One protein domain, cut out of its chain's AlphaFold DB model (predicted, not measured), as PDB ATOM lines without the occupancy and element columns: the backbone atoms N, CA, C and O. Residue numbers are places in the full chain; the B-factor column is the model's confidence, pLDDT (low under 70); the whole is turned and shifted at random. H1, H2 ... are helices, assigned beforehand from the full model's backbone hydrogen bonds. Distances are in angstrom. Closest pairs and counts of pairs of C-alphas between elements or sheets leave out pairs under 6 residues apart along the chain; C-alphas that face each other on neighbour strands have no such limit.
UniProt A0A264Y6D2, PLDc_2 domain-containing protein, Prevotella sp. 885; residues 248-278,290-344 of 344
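What this domain is: This is residues 248 to 278 and 290 to 344 of the 344 residues of the protein "PLDc_2 domain-containing protein" of Prevotella sp. 885 (UniProt A0A264Y6D2). The longest helix, H6, folds back along H5 as a hairpin, with H1 beside H5. Residues 273 to 278 of H2 stick out. The printed part has 86 residues with six named helices, H1 to H6 in order along the chain, which hold 73 of them, and no named strand; its class is all helix, and it is compact, with a radius of gyration of the C-alphas of 13.4 A and spans of 43 by 30 by 20 A.

Where its parts are: H6, residues 324 to 343, is 29.5 A long and ends at C-alpha 343 (24.951, -24.933, -53.855). H5 is residues 307 to 319, H4 295 to 305, H3 290 to 293, H2 265 to 278, and H1 250 to 260, from C-alpha 250 (12.432, 2.550, -55.744).

How they stand to each other: H5, with residues 314 to 318 alone, touches H6, opposite ways at a shallow tilt of 27 degrees; the closest C-alphas, Val 317 and Ala 326, are 5.8 A apart. Every O i to N i+4 pair is within hydrogen-bond range in H1, H2, H4 and H6; in H5, 7 of 9.

The domain as a whole: Across the cut, residues 279 to 289, C-alphas 278 and 290 are 16.1 A apart; pLDDT is under 70 in 21 residues.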
ATOM      1  N   ASP A 248       6.565   3.805 -51.581       77.12
ATOM      2  CA  ASP A 248       6.041   4.447 -52.794       77.12
ATOM      3  C   ASP A 248       7.119   4.710 -53.866       77.12
ATOM      4  O   ASP A 248       6.805   5.160 -54.967       77.12
ATOM      5  N   SER A 249       8.394   4.425 -53.575       79.88
ATOM      6  CA  SER A 249       9.519   4.702 -54.472       79.88
ATOM      7  C   SER A 249      10.550   3.574 -54.497       79.88
ATOM      8  O   SER A 249      10.705   2.813 -53.538       79.88
ATOM      9  N   LYS A 250      11.316   3.499 -55.595       78.94
ATOM     10  CA  LYS A 250      12.432   2.550 -55.744       78.94
ATOM     11  C   LYS A 250      13.470   2.713 -54.629       78.94
ATOM     12  O   LYS A 250      13.999   1.721 -54.145       78.94
ATOM     13  N   GLU A 251      13.745   3.942 -54.208       79.31
ATOM     14  CA  GLU A 251      14.700   4.230 -53.135       79.31
ATOM     15  C   GLU A 251      14.201   3.718 -51.781       79.31
ATOM     16  O   GLU A 251      14.911   2.967 -51.114       79.31
ATOM     17  N   LYS A 252      12.946   4.021 -51.411       78.88
ATOM     18  CA  LYS A 252      12.341   3.508 -50.172       78.88
ATOM     19  C   LYS A 252      12.262   1.984 -50.171       78.88
ATOM     20  O   LYS A 252      12.469   1.362 -49.135       78.88
ATOM     21  N   PHE A 253      12.020   1.377 -51.332       80.06
ATOM     22  CA  PHE A 253      12.048  -0.073 -51.491       80.06
ATOM     23  C   PHE A 253      13.441  -0.660 -51.231       80.06
ATOM     24  O   PHE A 253      13.561  -1.636 -50.494       80.06
ATOM     25  N   LEU A 254      14.497  -0.060 -51.786       78.19
ATOM     26  CA  LEU A 254      15.871  -0.512 -51.553       78.19
ATOM     27  C   LEU A 254      16.300  -0.311 -50.093       78.19
ATOM     28  O   LEU A 254      16.886  -1.223 -49.518       78.19
ATOM     29  N   ASN A 255      15.950   0.818 -49.473       78.44
ATOM     30  CA  ASN A 255      16.218   1.063 -48.050       78.44
ATOM     31  C   ASN A 255      15.493   0.044 -47.167       78.44
ATOM     32  O   ASN A 255      16.082  -0.533 -46.256       78.44
ATOM     33  N   TYR A 256      14.233  -0.255 -47.485       78.50
ATOM     34  CA  TYR A 256      13.483  -1.293 -46.793       78.50
ATOM     35  C   TYR A 256      14.138  -2.678 -46.936       78.50
ATOM     36  O   TYR A 256      14.257  -3.411 -45.955       78.50
ATOM     37  N   LEU A 257      14.612  -3.039 -48.133       79.25
ATOM     38  CA  LEU A 257      15.351  -4.288 -48.341       79.25
ATOM     39  C   LEU A 257      16.641  -4.330 -47.521       79.25
ATOM     40  O   LEU A 257      16.902  -5.335 -46.866       79.25
ATOM     41  N   SER A 258      17.429  -3.255 -47.529       78.19
ATOM     42  CA  SER A 258      18.650  -3.151 -46.725       78.19
ATOM     43  C   SER A 258      18.372  -3.254 -45.226       78.19
ATOM     44  O   SER A 258      19.127  -3.922 -44.524       78.19
ATOM     45  N   PHE A 259      17.265  -2.683 -44.745       77.94
ATOM     46  CA  PHE A 259      16.814  -2.841 -43.363       77.94
ATOM     47  C   PHE A 259      16.523  -4.308 -43.020       77.94
ATOM     48  O   PHE A 259      17.083  -4.838 -42.062       77.94
ATOM     49  N   VAL A 260      15.702  -4.998 -43.823       78.62
ATOM     50  CA  VAL A 260      15.350  -6.416 -43.592       78.62
ATOM     51  C   VAL A 260      16.576  -7.331 -43.675       78.62
ATOM     52  O   VAL A 260      16.664  -8.342 -42.975       78.62
ATOM     53  N   LEU A 261      17.532  -6.979 -44.534       76.50
ATOM     54  CA  LEU A 261      18.772  -7.717 -44.736       76.50
ATOM     55  C   LEU A 261      19.880  -7.366 -43.729       76.50
ATOM     56  O   LEU A 261      20.925  -8.015 -43.753       76.50
ATOM     57  N   SER A 262      19.675  -6.375 -42.859       75.31
ATOM     58  CA  SER A 262      20.662  -5.978 -41.856       75.31
ATOM     59  C   SER A 262      20.773  -7.009 -40.724       75.31
ATOM     60  O   SER A 262      19.787  -7.597 -40.269       75.31
ATOM     61  N   ASP A 263      22.002  -7.230 -40.253       69.19
ATOM     62  CA  ASP A 263      22.262  -8.086 -39.090       69.19
ATOM     63  C   ASP A 263      21.846  -7.389 -37.781       69.19
ATOM     64  O   ASP A 263      21.393  -8.054 -36.847       69.19
ATOM     65  N   ASN A 264      21.940  -6.051 -37.747       74.31
ATOM     66  CA  ASN A 264      21.571  -5.192 -36.622       74.31
ATOM     67  C   ASN A 264      20.627  -4.050 -37.071       74.31
ATOM     68  O   ASN A 264      21.095  -2.996 -37.509       74.31
ATOM     69  N   PRO A 265      19.300  -4.242 -36.961       68.19
ATOM     70  CA  PRO A 265      18.311  -3.251 -37.384       68.19
ATOM     71  C   PRO A 265      18.396  -1.917 -36.629       68.19
ATOM     72  O   PRO A 265      18.115  -0.874 -37.212       68.19
ATOM     73  N   GLU A 266      18.790  -1.936 -35.351       71.44
ATOM     74  CA  GLU A 266      18.880  -0.731 -34.512       71.44
ATOM     75  C   GLU A 266      20.010   0.192 -34.980       71.44
ATOM     76  O   GLU A 266      19.824   1.399 -35.117       71.44
ATOM     77  N   GLU A 267      21.167  -0.390 -35.287       71.38
ATOM     78  CA  GLU A 267      22.333   0.331 -35.803       71.38
ATOM     79  C   GLU A 267      22.057   0.910 -37.195       71.38
ATOM     80  O   GLU A 267      22.333   2.082 -37.438       71.38
ATOM     81  N   TYR A 268      21.398   0.142 -38.071       71.75
ATOM     82  CA  TYR A 268      20.973   0.626 -39.386       71.75
ATOM     83  C   TYR A 268      19.991   1.806 -39.288       71.75
ATOM     84  O   TYR A 268      20.126   2.793 -40.015       71.75
ATOM     85  N   MET A 269      19.008   1.733 -38.382       69.81
ATOM     86  CA  MET A 269      18.070   2.837 -38.153       69.81
ATOM     87  C   MET A 269      18.780   4.086 -37.627       69.81
ATOM     88  O   MET A 269      18.482   5.189 -38.083       69.81
ATOM     89  N   PHE A 270      19.738   3.916 -36.714       70.88
ATOM     90  CA  PHE A 270      20.539   5.022 -36.201       70.88
ATOM     91  C   PHE A 270      21.369   5.686 -37.311       70.88
ATOM     92  O   PHE A 270      21.353   6.909 -37.439       70.88
ATOM     93  N   GLU A 271      22.043   4.908 -38.162       72.19
ATOM     94  CA  GLU A 271      22.802   5.432 -39.308       72.19
ATOM     95  C   GLU A 271      21.914   6.177 -40.316       72.19
ATOM     96  O   GLU A 271      22.280   7.262 -40.782       72.19
ATOM     97  N   MET A 272      20.726   5.640 -40.624       68.56
ATOM     98  CA  MET A 272      19.745   6.324 -41.472       68.56
ATOM     99  C   MET A 272      19.310   7.659 -40.865       68.56
ATOM    100  O   MET A 272      19.316   8.671 -41.564       68.56
ATOM    101  N   GLU A 273      18.988   7.695 -39.571       69.88
ATOM    102  CA  GLU A 273      18.545   8.918 -38.899       69.88
ATOM    103  C   GLU A 273      19.644   9.995 -38.885       69.88
ATOM    104  O   GLU A 273      19.380  11.170 -39.156       69.88
ATOM    105  N   GLN A 274      20.897   9.606 -38.626       71.50
ATOM    106  CA  GLN A 274      22.047  10.513 -38.717       71.50
ATOM    107  C   GLN A 274      22.209  11.065 -40.137       71.50
ATOM    108  O   GLN A 274      22.437  12.263 -40.318       71.50
ATOM    109  N   THR A 275      22.032  10.214 -41.148       66.19
ATOM    110  CA  THR A 275      22.135  10.607 -42.559       66.19
ATOM    111  C   THR A 275      21.024  11.585 -42.947       66.19
ATOM    112  O   THR A 275      21.303  12.624 -43.543       66.19
ATOM    113  N   GLU A 276      19.775  11.328 -42.554       65.56
ATOM    114  CA  GLU A 276      18.647  12.238 -42.802       65.56
ATOM    115  C   GLU A 276      18.843  13.611 -42.140       65.56
ATOM    116  O   GLU A 276      18.530  14.649 -42.737       65.56
ATOM    117  N   ARG A 277      19.403  13.638 -40.922       64.94
ATOM    118  CA  ARG A 277      19.746  14.878 -40.209       64.94
ATOM    119  C   ARG A 277      20.842  15.671 -40.928       64.94
ATOM    120  O   ARG A 277      20.748  16.896 -40.985       64.94
ATOM    121  N   MET A 278      21.838  15.001 -41.512       58.69
ATOM    122  CA  MET A 278      22.894  15.652 -42.301       58.69
ATOM    123  C   MET A 278      22.366  16.203 -43.635       58.69
ATOM    124  O   MET A 278      22.720  17.315 -44.023       58.69
ATOM    125  N   ASN A 290      25.672   4.689 -51.830       42.03
ATOM    126  CA  ASN A 290      26.307   3.424 -52.230       42.03
ATOM    127  C   ASN A 290      25.508   2.179 -51.740       42.03
ATOM    128  O   ASN A 290      26.054   1.085 -51.604       42.03
ATOM    129  N   THR A 291      24.209   2.326 -51.452       48.56
ATOM    130  CA  THR A 291      23.315   1.297 -50.888       48.56
ATOM    131  C   THR A 291      22.998   0.185 -51.888       48.56
ATOM    132  O   THR A 291      22.767  -0.957 -51.500       48.56
ATOM    133  N   SER A 292      23.063   0.466 -53.192       47.16
ATOM    134  CA  SER A 292      22.780  -0.520 -54.244       47.16
ATOM    135  C   SER A 292      23.853  -1.612 -54.379       47.16
ATOM    136  O   SER A 292      23.534  -2.715 -54.818       47.16
ATOM    137  N   VAL A 293      25.099  -1.356 -53.958       49.78
ATOM    138  CA  VAL A 293      26.219  -2.306 -54.117       49.78
ATOM    139  C   VAL A 293      26.239  -3.386 -53.021       49.78
ATOM    140  O   VAL A 293      26.829  -4.443 -53.227       49.78
ATOM    141  N   ASN A 294      25.532  -3.205 -51.899       65.25
ATOM    142  CA  ASN A 294      25.617  -4.132 -50.759       65.25
ATOM    143  C   ASN A 294      24.437  -5.119 -50.639       65.25
ATOM    144  O   ASN A 294      24.555  -6.126 -49.950       65.25
ATOM    145  N   ILE A 295      23.309  -4.907 -51.331       73.94
ATOM    146  CA  ILE A 295      22.113  -5.765 -51.165       73.94
ATOM    147  C   ILE A 295      22.401  -7.221 -51.559       73.94
ATOM    148  O   ILE A 295      21.997  -8.141 -50.855       73.94
ATOM    149  N   TYR A 296      23.136  -7.455 -52.650       74.62
ATOM    150  CA  TYR A 296      23.469  -8.817 -53.084       74.62
ATOM    151  C   TYR A 296      24.395  -9.542 -52.092       74.62
ATOM    152  O   TYR A 296      24.177 -10.713 -51.777       74.62
ATOM    153  N   GLU A 297      25.407  -8.850 -51.561       75.44
ATOM    154  CA  GLU A 297      26.303  -9.403 -50.539       75.44
ATOM    155  C   GLU A 297      25.552  -9.674 -49.228       75.44
ATOM    156  O   GLU A 297      25.703 -10.745 -48.637       75.44
ATOM    157  N   GLN A 298      24.687  -8.749 -48.809       76.88
ATOM    158  CA  GLN A 298      23.819  -8.926 -47.648       76.88
ATOM    159  C   GLN A 298      22.872 -10.119 -47.831       76.88
ATOM    160  O   GLN A 298      22.732 -10.935 -46.923       76.88
ATOM    161  N   MET A 299      22.292 -10.303 -49.021       78.06
ATOM    162  CA  MET A 299      21.484 -11.485 -49.340       78.06
ATOM    163  C   MET A 299      22.291 -12.787 -49.232       78.06
ATOM    164  O   MET A 299      21.768 -13.774 -48.718       78.06
ATOM    165  N   LEU A 300      23.556 -12.808 -49.674       77.62
ATOM    166  CA  LEU A 300      24.446 -13.970 -49.529       77.62
ATOM    167  C   LEU A 300      24.773 -14.272 -48.060       77.62
ATOM    168  O   LEU A 300      24.685 -15.428 -47.638       77.62
ATOM    169  N   LYS A 301      25.112 -13.246 -47.271       76.88
ATOM    170  CA  LYS A 301      25.353 -13.387 -45.825       76.88
ATOM    171  C   LYS A 301      24.104 -13.903 -45.111       76.88
ATOM    172  O   LYS A 301      24.183 -14.889 -44.379       76.88
ATOM    173  N   MET A 302      22.941 -13.328 -45.418       77.00
ATOM    174  CA  MET A 302      21.652 -13.727 -44.850       77.00
ATOM    175  C   MET A 302      21.254 -15.153 -45.253       77.00
ATOM    176  O   MET A 302      20.741 -15.908 -44.428       77.00
ATOM    177  N   ALA A 303      21.543 -15.576 -46.489       77.06
ATOM    178  CA  ALA A 303      21.324 -16.952 -46.936       77.06
ATOM    179  C   ALA A 303      22.142 -17.980 -46.138       77.06
ATOM    180  O   ALA A 303      21.694 -19.114 -45.964       77.06
ATOM    181  N   SER A 304      23.324 -17.589 -45.655       78.31
ATOM    182  CA  SER A 304      24.172 -18.418 -44.795       78.31
ATOM    183  C   SER A 304      23.701 -18.397 -43.335       78.31
ATOM    184  O   SER A 304      23.533 -19.451 -42.723       78.31
ATOM    185  N   ALA A 305      23.434 -17.207 -42.787       77.06
ATOM    186  CA  ALA A 305      23.144 -17.013 -41.367       77.06
ATOM    187  C   ALA A 305      21.686 -17.315 -40.974       77.06
ATOM    188  O   ALA A 305      21.432 -17.869 -39.905       77.06
ATOM    189  N   SER A 306      20.704 -16.933 -41.798       72.06
ATOM    190  CA  SER A 306      19.270 -17.047 -41.484       72.06
ATOM    191  C   SER A 306      18.391 -17.120 -42.746       72.06
ATOM    192  O   SER A 306      17.695 -16.163 -43.089       72.06
ATOM    193  N   PRO A 307      18.317 -18.294 -43.408       73.19
ATOM    194  CA  PRO A 307      17.579 -18.466 -44.663       73.19
ATOM    195  C   PRO A 307      16.087 -18.112 -44.590       73.19
ATOM    196  O   PRO A 307      15.506 -17.739 -45.600       73.19
ATOM    197  N   LYS A 308      15.458 -18.227 -43.410       73.62
ATOM    198  CA  LYS A 308      14.025 -17.943 -43.218       73.62
ATOM    199  C   LYS A 308      13.673 -16.468 -43.444       73.62
ATOM    200  O   LYS A 308      12.596 -16.189 -43.954       73.62
ATOM    201  N   ARG A 309      14.583 -15.534 -43.138       69.56
ATOM    202  CA  ARG A 309      14.367 -14.092 -43.375       69.56
ATOM    203  C   ARG A 309      14.260 -13.757 -44.863       69.56
ATOM    204  O   ARG A 309      13.604 -12.795 -45.241       69.56
ATOM    205  N   LEU A 310      14.856 -14.578 -45.730       74.19
ATOM    206  CA  LEU A 310      14.707 -14.411 -47.173       74.19
ATOM    207  C   LEU A 310      13.269 -14.693 -47.633       74.19
ATOM    208  O   LEU A 310      12.835 -14.077 -48.603       74.19
ATOM    209  N   ASP A 311      12.527 -15.581 -46.965       75.12
ATOM    210  CA  ASP A 311      11.130 -15.863 -47.317       75.12
ATOM    211  C   ASP A 311      10.217 -14.659 -47.012       75.12
ATOM    212  O   ASP A 311       9.318 -14.363 -47.797       75.12
ATOM    213  N   GLU A 312      10.512 -13.894 -45.955       74.50
ATOM    214  CA  GLU A 312       9.792 -12.655 -45.617       74.50
ATOM    215  C   GLU A 312       9.913 -11.613 -46.738       74.50
ATOM    216  O   GLU A 312       8.913 -11.024 -47.155       74.50
ATOM    217  N   ILE A 313      11.119 -11.449 -47.297       76.69
ATOM    218  CA  ILE A 313      11.365 -10.570 -48.450       76.69
ATOM    219  C   ILE A 313      10.484 -10.983 -49.633       76.69
ATOM    220  O   ILE A 313       9.872 -10.134 -50.276       76.69
ATOM    221  N   GLU A 314      10.381 -12.280 -49.919       75.69
ATOM    222  CA  GLU A 314       9.565 -12.769 -51.030       75.69
ATOM    223  C   GLU A 314       8.078 -12.429 -50.843       75.69
ATOM    224  O   GLU A 314       7.419 -11.991 -51.791       75.69
ATOM    225  N   ASP A 315       7.554 -12.582 -49.628       76.44
ATOM    226  CA  ASP A 315       6.159 -12.272 -49.312       76.44
ATOM    227  C   ASP A 315       5.855 -10.775 -49.428       76.44
ATOM    228  O   ASP A 315       4.799 -10.389 -49.941       76.44
ATOM    229  N   ILE A 316       6.782  -9.913 -49.012       72.88
ATOM    230  CA  ILE A 316       6.618  -8.459 -49.103       72.88
ATOM    231  C   ILE A 316       6.678  -7.993 -50.556       72.88
ATOM    232  O   ILE A 316       5.818  -7.232 -51.004       72.88
ATOM    233  N   VAL A 317       7.639  -8.495 -51.333       75.81
ATOM    234  CA  VAL A 317       7.765  -8.108 -52.743       75.81
ATOM    235  C   VAL A 317       6.563  -8.604 -53.557       75.81
ATOM    236  O   VAL A 317       6.080  -7.893 -54.438       75.81
ATOM    237  N   LYS A 318       5.988  -9.768 -53.217       75.56
ATOM    238  CA  LYS A 318       4.710 -10.226 -53.793       75.56
ATOM    239  C   LYS A 318       3.551  -9.275 -53.479       75.56
ATOM    240  O   LYS A 318       2.754  -9.001 -54.373       75.56
ATOM    241  N   LYS A 319       3.457  -8.739 -52.254       72.44
ATOM    242  CA  LYS A 319       2.424  -7.747 -51.874       72.44
ATOM    243  C   LYS A 319       2.560  -6.436 -52.667       72.44
ATOM    244  O   LYS A 319       1.556  -5.836 -53.053       72.44
ATOM    245  N   LEU A 320       3.789  -6.029 -52.985       70.25
ATOM    246  CA  LEU A 320       4.095  -4.854 -53.818       70.25
ATOM    247  C   LEU A 320       3.881  -5.087 -55.329       70.25
ATOM    248  O   LEU A 320       3.928  -4.130 -56.095       70.25
ATOM    249  N   GLY A 321       3.608  -6.329 -55.753       60.03
ATOM    250  CA  GLY A 321       3.848  -6.904 -57.090       60.03
ATOM    251  C   GLY A 321       3.271  -6.239 -58.352       60.03
ATOM    252  O   GLY A 321       3.437  -6.794 -59.437       60.03
ATOM    253  N   ASN A 322       2.636  -5.070 -58.267       65.56
ATOM    254  CA  ASN A 322       2.238  -4.294 -59.444       65.56
ATOM    255  C   ASN A 322       3.339  -3.346 -59.941       65.56
ATOM    256  O   ASN A 322       3.386  -3.081 -61.145       65.56
ATOM    257  N   GLU A 323       4.240  -2.921 -59.058       70.50
ATOM    258  CA  GLU A 323       5.299  -1.955 -59.359       70.50
ATOM    259  C   GLU A 323       6.444  -2.561 -60.186       70.50
ATOM    260  O   GLU A 323       6.834  -3.716 -59.995       70.50
ATOM    261  N   GLU A 324       7.004  -1.777 -61.111       73.56
ATOM    262  CA  GLU A 324       8.065  -2.224 -62.026       73.56
ATOM    263  C   GLU A 324       9.334  -2.645 -61.269       73.56
ATOM    264  O   GLU A 324       9.846  -3.743 -61.481       73.56
ATOM    265  N   TYR A 325       9.766  -1.848 -60.287       73.19
ATOM    266  CA  TYR A 325      10.945  -2.146 -59.468       73.19
ATOM    267  C   TYR A 325      10.786  -3.428 -58.628       73.19
ATOM    268  O   TYR A 325      11.750  -4.168 -58.426       73.19
ATOM    269  N   ALA A 326       9.568  -3.734 -58.167       76.12
ATOM    270  CA  ALA A 326       9.282  -4.959 -57.425       76.12
ATOM    271  C   ALA A 326       9.354  -6.190 -58.345       76.12
ATOM    272  O   ALA A 326       9.890  -7.231 -57.961       76.12
ATOM    273  N   LYS A 327       8.866  -6.067 -59.588       78.56
ATOM    274  CA  LYS A 327       8.956  -7.123 -60.610       78.56
ATOM    275  C   LYS A 327      10.401  -7.393 -61.029       78.56
ATOM    276  O   LYS A 327      10.792  -8.559 -61.101       78.56
ATOM    277  N   GLU A 328      11.192  -6.341 -61.255       79.06
ATOM    278  CA  GLU A 328      12.630  -6.449 -61.538       79.06
ATOM    279  C   GLU A 328      13.355  -7.200 -60.415       79.06
ATOM    280  O   GLU A 328      14.075  -8.170 -60.667       79.06
ATOM    281  N   PHE A 329      13.103  -6.815 -59.160       80.38
ATOM    282  CA  PHE A 329      13.707  -7.475 -58.008       80.38
ATOM    283  C   PHE A 329      13.282  -8.944 -57.886       80.38
ATOM    284  O   PHE A 329      14.138  -9.796 -57.652       80.38
ATOM    285  N   LEU A 330      12.004  -9.286 -58.103       79.81
ATOM    286  CA  LEU A 330      11.543 -10.685 -58.076       79.81
ATOM    287  C   LEU A 330      12.274 -11.565 -59.092       79.81
ATOM    288  O   LEU A 330      12.574 -12.721 -58.789       79.81
ATOM    289  N   ALA A 331      12.568 -11.044 -60.285       80.00
ATOM    290  CA  ALA A 331      13.304 -11.788 -61.302       80.00
ATOM    291  C   ALA A 331      14.742 -12.099 -60.845       80.00
ATOM    292  O   ALA A 331      15.196 -13.248 -60.938       80.00
ATOM    293  N   VAL A 332      15.431 -11.103 -60.279       80.31
ATOM    294  CA  VAL A 332      16.781 -11.263 -59.713       80.31
ATOM    295  C   VAL A 332      16.755 -12.218 -58.518       80.31
ATOM    296  O   VAL A 332      17.528 -13.175 -58.462       80.31
ATOM    297  N   TYR A 333      15.809 -12.029 -57.603       81.56
ATOM    298  CA  TYR A 333      15.643 -12.832 -56.396       81.56
ATOM    299  C   TYR A 333      15.334 -14.306 -56.708       81.56
ATOM    300  O   TYR A 333      15.887 -15.214 -56.086       81.56
ATOM    301  N   LYS A 334      14.505 -14.582 -57.724       81.81
ATOM    302  CA  LYS A 334      14.223 -15.954 -58.181       81.81
ATOM    303  C   LYS A 334      15.477 -16.637 -58.727       81.81
ATOM    304  O   LYS A 334      15.715 -17.804 -58.415       81.81
ATOM    305  N   THR A 335      16.282 -15.907 -59.498       81.94
ATOM    306  CA  THR A 335      17.570 -16.389 -60.021       81.94
ATOM    307  C   THR A 335      18.538 -16.692 -58.874       81.94
ATOM    308  O   THR A 335      19.144 -17.761 -58.833       81.94
ATOM    309  N   PHE A 336      18.597 -15.811 -57.873       82.31
ATOM    310  CA  PHE A 336      19.382 -16.007 -56.656       82.31
ATOM    311  C   PHE A 336      18.955 -17.259 -55.866       82.31
ATOM    312  O   PHE A 336      19.794 -18.095 -55.531       82.31
ATOM    313  N   LYS A 337      17.649 -17.464 -55.636       79.62
ATOM    314  CA  LYS A 337      17.133 -18.675 -54.965       79.62
ATOM    315  C   LYS A 337      17.460 -19.956 -55.736       79.62
ATOM    316  O   LYS A 337      17.743 -20.982 -55.119       79.62
ATOM    317  N   GLN A 338      17.405 -19.924 -57.069       79.44
ATOM    318  CA  GLN A 338      17.797 -21.066 -57.900       79.44
ATOM    319  C   GLN A 338      19.290 -21.378 -57.759       79.44
ATOM    320  O   GLN A 338      19.637 -22.543 -57.579       79.44
ATOM    321  N   ALA A 339      20.151 -20.359 -57.754       77.50
ATOM    322  CA  ALA A 339      21.584 -20.530 -57.527       77.50
ATOM    323  C   ALA A 339      21.883 -21.124 -56.138       77.50
ATOM    324  O   ALA A 339      22.667 -22.060 -56.029       77.50
ATOM    325  N   LEU A 340      21.199 -20.672 -55.081       74.88
ATOM    326  CA  LEU A 340      21.358 -21.238 -53.735       74.88
ATOM    327  C   LEU A 340      20.930 -22.711 -53.634       74.88
ATOM    328  O   LEU A 340      21.549 -23.476 -52.898       74.88
ATOM    329  N   LYS A 341      19.892 -23.123 -54.374       67.19
ATOM    330  CA  LYS A 341      19.459 -24.532 -54.447       67.19
ATOM    331  C   LYS A 341      20.437 -25.438 -55.195       67.19
ATOM    332  O   LYS A 341      20.314 -26.645 -55.066       67.19
ATOM    333  N   LEU A 342      21.343 -24.874 -55.995       55.56
ATOM    334  CA  LEU A 342      22.403 -25.613 -56.690       55.56
ATOM    335  C   LEU A 342      23.675 -25.756 -55.837       55.56
ATOM    336  O   LEU A 342      24.549 -26.545 -56.178       55.56
ATOM    337  N   ILE A 343      23.792 -24.968 -54.763       53.97
ATOM    338  CA  ILE A 343      24.951 -24.933 -53.855       53.97
ATOM    339  C   ILE A 343      24.707 -25.792 -52.594       53.97
ATOM    340  O   ILE A 343      25.661 -26.169 -51.915       53.97
ATOM    341  N   ARG A 344      23.445 -26.118 -52.290       45.28
ATOM    342  CA  ARG A 344      23.044 -27.158 -51.326       45.28
ATOM    343  C   ARG A 344      22.808 -28.475 -52.041       45.28
ATOM    344  O   ARG A 344      23.101 -29.513 -51.412       45.28
TER     345      ARG A 344